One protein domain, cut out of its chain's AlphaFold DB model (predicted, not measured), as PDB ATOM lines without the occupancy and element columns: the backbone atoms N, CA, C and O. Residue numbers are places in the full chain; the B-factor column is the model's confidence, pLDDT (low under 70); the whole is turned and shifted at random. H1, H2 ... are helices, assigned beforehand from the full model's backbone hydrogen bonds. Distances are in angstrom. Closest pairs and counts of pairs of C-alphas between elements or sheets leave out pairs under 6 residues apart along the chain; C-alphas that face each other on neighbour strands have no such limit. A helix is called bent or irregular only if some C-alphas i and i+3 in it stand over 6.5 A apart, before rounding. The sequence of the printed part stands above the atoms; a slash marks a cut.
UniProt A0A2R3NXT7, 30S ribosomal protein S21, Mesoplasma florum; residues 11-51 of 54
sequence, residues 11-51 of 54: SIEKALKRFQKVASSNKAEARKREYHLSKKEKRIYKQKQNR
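What this domain is: This is residues 11 to 51 of the 54 residues of the protein "30S ribosomal protein S21" of Mesoplasma florum (UniProt A0A2R3NXT7). A long helix, H1, runs out to a turn of unnamed residues, and a shorter helix, H2, folds back from that turn, so that the two make an open hook with no contact between them. H1 makes most of the length and has a kink of 35 degrees near residue 22. The printed part has 41 residues with two named helices, H1 then H2, and no named strand; the class is all helix. The whole is extended, with a radius of gyration of the C-alphas of 14.5 A, and flat, spanning 46 by 23 by 8 A.

Where its parts are: Ser 11 comes before H1, which holds residues 12 to 33, from C-alpha 12 at (-18.785, -10.746, -11.906) to C-alpha 33 at (6.641, -8.325, -29.698), 31.1 A. H1 is neither bent nor irregular, but only just: C-alphas 22 and 25 are 6.2 A apart. After residues 34 to 38, H2 holds residues 39 to 51, 18.8 A from first to last C-alpha, and ends with C-alpha 51 at (5.333, -30.014, -29.772).

How they stand to each other: H1 and H2 are apart, with no C-alpha of the one within 8 A of the other. A tight link of 5 residues joins them. Residues 11 to 31, of which 12 to 31 belong to H1, stand free, and so do residues 46 to 51 of H2. In H2 every O i to N i+4 pair is within hydrogen-bond range; in H1 16 of 18 are.

The domain as a whole: The two C-alphas farthest apart, those of Ser 11 and Lys 40, are 45.6 A apart. The printed part has no cut, and no link is long. The mean pLDDT of the printed part is 88.2, and no printed residue is under 70.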
ATOM      1  N   SER A  11     -22.868 -13.312 -12.586       90.75
ATOM      2  CA  SER A  11     -21.872 -13.000 -11.563       90.75
ATOM      3  C   SER A  11     -20.592 -12.422 -12.174       90.75
ATOM      4  O   SER A  11     -20.079 -12.893 -13.195       90.75
ATOM      5  N   ILE A  12     -20.020 -11.428 -11.491       88.00
ATOM      6  CA  ILE A  12     -18.785 -10.746 -11.906       88.00
ATOM      7  C   ILE A  12     -17.649 -11.750 -12.152       88.00
ATOM      8  O   ILE A  12     -16.919 -11.633 -13.133       88.00
ATOM      9  N   GLU A  13     -17.524 -12.786 -11.321       90.56
ATOM     10  CA  GLU A  13     -16.495 -13.821 -11.481       90.56
ATOM     11  C   GLU A  13     -16.595 -14.571 -12.815       90.56
ATOM     12  O   GLU A  13     -15.579 -14.884 -13.445       90.56
ATOM     13  N   LYS A  14     -17.818 -14.855 -13.276       90.31
ATOM     14  CA  LYS A  14     -18.056 -15.562 -14.538       90.31
ATOM     15  C   LYS A  14     -17.697 -14.679 -15.732       90.31
ATOM     16  O   LYS A  14     -17.027 -15.146 -16.660       90.31
ATOM     17  N   ALA A  15     -18.045 -13.395 -15.662       89.50
ATOM     18  CA  ALA A  15     -17.621 -12.399 -16.636       89.50
ATOM     19  C   ALA A  15     -16.084 -12.261 -16.661       89.50
ATOM     20  O   ALA A  15     -15.467 -12.362 -17.724       89.50
ATOM     21  N   LEU A  16     -15.433 -12.154 -15.498       90.44
ATOM     22  CA  LEU A  16     -13.973 -12.063 -15.387       90.44
ATOM     23  C   LEU A  16     -13.261 -13.284 -15.974       90.44
ATOM     24  O   LEU A  16     -12.283 -13.121 -16.704       90.44
ATOM     25  N   LYS A  17     -13.768 -14.500 -15.740       90.81
ATOM     26  CA  LYS A  17     -13.205 -15.719 -16.348       90.81
ATOM     27  C   LYS A  17     -13.234 -15.661 -17.877       90.81
ATOM     28  O   LYS A  17     -12.243 -16.013 -18.526       90.81
ATOM     29  N   ARG A  18     -14.330 -15.183 -18.480       88.38
ATOM     30  CA  ARG A  18     -14.406 -15.002 -19.942       88.38
ATOM     31  C   ARG A  18     -13.457 -13.920 -20.434       88.38
ATOM     32  O   ARG A  18     -12.747 -14.140 -21.416       88.38
ATOM     33  N   PHE A  19     -13.407 -12.788 -19.740       90.56
ATOM     34  CA  PHE A  19     -12.489 -11.708 -20.079       90.56
ATOM     35  C   PHE A  19     -11.033 -12.179 -20.030       90.56
ATOM     36  O   PHE A  19     -10.282 -11.958 -20.978       90.56
ATOM     37  N   GLN A  20     -10.640 -12.902 -18.979       90.50
ATOM     38  CA  GLN A  20      -9.291 -13.444 -18.828       90.50
ATOM     39  C   GLN A  20      -8.937 -14.405 -19.968       90.50
ATOM     40  O   GLN A  20      -7.824 -14.338 -20.498       90.50
ATOM     41  N   LYS A  21      -9.885 -15.252 -20.393       87.94
ATOM     42  CA  LYS A  21      -9.710 -16.140 -21.549       87.94
ATOM     43  C   LYS A  21      -9.425 -15.341 -22.823       87.94
ATOM     44  O   LYS A  21      -8.430 -15.620 -23.489       87.94
ATOM     45  N   VAL A  22     -10.228 -14.322 -23.129       87.38
ATOM     46  CA  VAL A  22     -10.039 -13.487 -24.331       87.38
ATOM     47  C   VAL A  22      -8.734 -12.685 -24.244       87.38
ATOM     48  O   VAL A  22      -7.933 -12.695 -25.178       87.38
ATOM     49  N   ALA A  23      -8.450 -12.072 -23.094       89.44
ATOM     50  CA  ALA A  23      -7.251 -11.269 -22.865       89.44
ATOM     51  C   ALA A  23      -5.942 -12.079 -22.911       89.44
ATOM     52  O   ALA A  23      -4.890 -11.519 -23.225       89.44
ATOM     53  N   SER A  24      -5.979 -13.382 -22.607       86.44
ATOM     54  CA  SER A  24      -4.785 -14.241 -22.594       86.44
ATOM     55  C   SER A  24      -4.062 -14.289 -23.947       86.44
ATOM     56  O   SER A  24      -2.831 -14.247 -23.989       86.44
ATOM     57  N   SER A  25      -4.820 -14.285 -25.048       81.75
ATOM     58  CA  SER A  25      -4.292 -14.278 -26.417       81.75
ATOM     59  C   SER A  25      -3.504 -12.996 -26.717       81.75
ATOM     60  O   SER A  25      -2.340 -13.058 -27.117       81.75
ATOM     61  N   ASN A  26      -4.086 -11.839 -26.390       84.94
ATOM     62  CA  ASN A  26      -3.465 -10.524 -26.555       84.94
ATOM     63  C   ASN A  26      -2.196 -10.374 -25.703       84.94
ATOM     64  O   ASN A  26      -1.188  -9.853 -26.176       84.94
ATOM     65  N   LYS A  27      -2.210 -10.870 -24.455       85.19
ATOM     66  CA  LYS A  27      -1.025 -10.853 -23.577       85.19
ATOM     67  C   LYS A  27       0.125 -11.685 -24.151       85.19
ATOM     68  O   LYS A  27       1.278 -11.264 -24.080       85.19
ATOM     69  N   ALA A  28      -0.170 -12.855 -24.717       84.06
ATOM     70  CA  ALA A  28       0.848 -13.712 -25.319       84.06
ATOM     71  C   ALA A  28       1.465 -13.084 -26.577       84.06
ATOM     72  O   ALA A  28       2.662 -13.233 -26.816       84.06
ATOM     73  N   GLU A  29       0.666 -12.377 -27.376       83.69
ATOM     74  CA  GLU A  29       1.157 -11.669 -28.556       83.69
ATOM     75  C   GLU A  29       1.996 -10.439 -28.196       83.69
ATOM     76  O   GLU A  29       3.061 -10.249 -28.781       83.69
ATOM     77  N   ALA A  30       1.582  -9.666 -27.187       85.69
ATOM     78  CA  ALA A  30       2.359  -8.537 -26.682       85.69
ATOM     79  C   ALA A  30       3.765  -8.971 -26.226       85.69
ATOM     80  O   ALA A  30       4.753  -8.407 -26.688       85.69
ATOM     81  N   ARG A  31       3.879 -10.052 -25.437       84.62
ATOM     82  CA  ARG A  31       5.184 -10.597 -25.001       84.62
ATOM     83  C   ARG A  31       6.080 -11.040 -26.159       84.62
ATOM     84  O   ARG A  31       7.293 -10.914 -26.088       84.62
ATOM     85  N   LYS A  32       5.507 -11.564 -27.250       82.19
ATOM     86  CA  LYS A  32       6.288 -11.946 -28.446       82.19
ATOM     87  C   LYS A  32       6.872 -10.745 -29.183       82.19
ATOM     88  O   LYS A  32       7.821 -10.922 -29.939       82.19
ATOM     89  N   ARG A  33       6.247  -9.575 -29.039       84.50
ATOM     90  CA  ARG A  33       6.641  -8.325 -29.698       84.50
ATOM     91  C   ARG A  33       7.492  -7.426 -28.800       84.50
ATOM     92  O   ARG A  33       8.046  -6.462 -29.306       84.50
ATOM     93  N   GLU A  34       7.606  -7.756 -27.514       85.88
ATOM     94  CA  GLU A  34       8.417  -7.034 -26.524       85.88
ATOM     95  C   GLU A  34       9.896  -6.968 -26.927       85.88
ATOM     96  O   GLU A  34      10.544  -5.944 -26.743       85.88
ATOM     97  N   TYR A  35      10.400  -8.024 -27.573       85.88
ATOM     98  CA  TYR A  35      11.761  -8.086 -28.098       85.88
ATOM     99  C   TYR A  35      11.757  -8.509 -29.567       85.88
ATOM    100  O   TYR A  35      10.937  -9.324 -30.006       85.88
ATOM    101  N   HIS A  36      12.704  -7.981 -30.346       88.00
ATOM    102  CA  HIS A  36      12.902  -8.441 -31.714       88.00
ATOM    103  C   HIS A  36      13.476  -9.862 -31.710       88.00
ATOM    104  O   HIS A  36      14.578 -10.093 -31.229       88.00
ATOM    105  N   LEU A  37      12.751 -10.801 -32.317       87.38
ATOM    106  CA  LEU A  37      13.233 -12.159 -32.564       87.38
ATOM    107  C   LEU A  37      13.685 -12.317 -34.018       87.38
ATOM    108  O   LEU A  37      12.924 -12.022 -34.954       87.38
ATOM    109  N   SER A  38      14.875 -12.884 -34.205       91.25
ATOM    110  CA  SER A  38      15.398 -13.272 -35.514       91.25
ATOM    111  C   SER A  38      14.535 -14.359 -36.174       91.25
ATOM    112  O   SER A  38      13.744 -15.065 -35.533       91.25
ATOM    113  N   LYS A  39      14.697 -14.554 -37.491       91.44
ATOM    114  CA  LYS A  39      13.971 -15.607 -38.233       91.44
ATOM    115  C   LYS A  39      14.222 -17.010 -37.651       91.44
ATOM    116  O   LYS A  39      13.298 -17.827 -37.622       91.44
ATOM    117  N   LYS A  40      15.440 -17.281 -37.165       93.75
ATOM    118  CA  LYS A  40      15.827 -18.568 -36.558       93.75
ATOM    119  C   LYS A  40      15.078 -18.806 -35.245       93.75
ATOM    120  O   LYS A  40      14.480 -19.866 -35.065       93.75
ATOM    121  N   GLU A  41      15.037 -17.809 -34.369       89.88
ATOM    122  CA  GLU A  41      14.363 -17.906 -33.068       89.88
ATOM    123  C   GLU A  41      12.851 -18.058 -33.221       89.88
ATOM    124  O   GLU A  41      12.244 -18.903 -32.563       89.88
ATOM    125  N   LYS A  42      12.241 -17.334 -34.170       90.25
ATOM    126  CA  LYS A  42      10.818 -17.496 -34.512       90.25
ATOM    127  C   LYS A  42      10.488 -18.927 -34.951       90.25
ATOM    128  O   LYS A  42       9.441 -19.455 -34.571       90.25
ATOM    129  N   ARG A  43      11.375 -19.571 -35.724       91.94
ATOM    130  CA  ARG A  43      11.206 -20.965 -36.171       91.94
ATOM    131  C   ARG A  43      11.275 -21.945 -34.996       91.94
ATOM    132  O   ARG A  43      10.380 -22.776 -34.862       91.94
ATOM    133  N   ILE A  44      12.278 -21.807 -34.126       91.75
ATOM    134  CA  ILE A  44      12.429 -22.635 -32.914       91.75
ATOM    135  C   ILE A  44      11.217 -22.458 -31.994       91.75
ATOM    136  O   ILE A  44      10.656 -23.439 -31.507       91.75
ATOM    137  N   TYR A  45      10.775 -21.215 -31.790       88.75
ATOM    138  CA  TYR A  45       9.605 -20.908 -30.978       88.75
ATOM    139  C   TYR A  45       8.347 -21.603 -31.520       88.75
ATOM    140  O   TYR A  45       7.676 -22.306 -30.765       88.75
ATOM    141  N   LYS A  46       8.058 -21.483 -32.827       89.31
ATOM    142  CA  LYS A  46       6.917 -22.179 -33.451       89.31
ATOM    143  C   LYS A  46       7.012 -23.698 -33.296       89.31
ATOM    144  O   LYS A  46       6.025 -24.331 -32.937       89.31
ATOM    145  N   GLN A  47       8.193 -24.279 -33.510       92.38
ATOM    146  CA  GLN A  47       8.394 -25.720 -33.357       92.38
ATOM    147  C   GLN A  47       8.118 -26.187 -31.918       92.38
ATOM    148  O   GLN A  47       7.444 -27.196 -31.724       92.38
ATOM    149  N   LYS A  48       8.590 -25.439 -30.910       89.88
ATOM    150  CA  LYS A  48       8.313 -25.728 -29.493       89.88
ATOM    151  C   LYS A  48       6.822 -25.631 -29.164       89.88
ATOM    152  O   LYS A  48       6.321 -26.492 -28.451       89.88
ATOM    153  N   GLN A  49       6.115 -24.626 -29.691       86.44
ATOM    154  CA  GLN A  49       4.666 -24.500 -29.483       86.44
ATOM    155  C   GLN A  49       3.908 -25.701 -30.060       86.44
ATOM    156  O   GLN A  49       3.074 -26.265 -29.365       86.44
ATOM    157  N   ASN A  50       4.248 -26.153 -31.271       87.31
ATOM    158  CA  ASN A  50       3.575 -27.296 -31.899       87.31
ATOM    159  C   ASN A  50       3.826 -28.623 -31.161       87.31
ATOM    160  O   ASN A  50       2.934 -29.461 -31.101       87.31
ATOM    161  N   ARG A  51       5.016 -28.814 -30.572       86.06
ATOM    162  CA  ARG A  51       5.333 -30.014 -29.772       86.06
ATOM    163  C   ARG A  51       4.534 -30.111 -28.475       86.06
ATOM    164  O   ARG A  51       4.378 -31.205 -27.966       86.06
TER     165      ARG A  51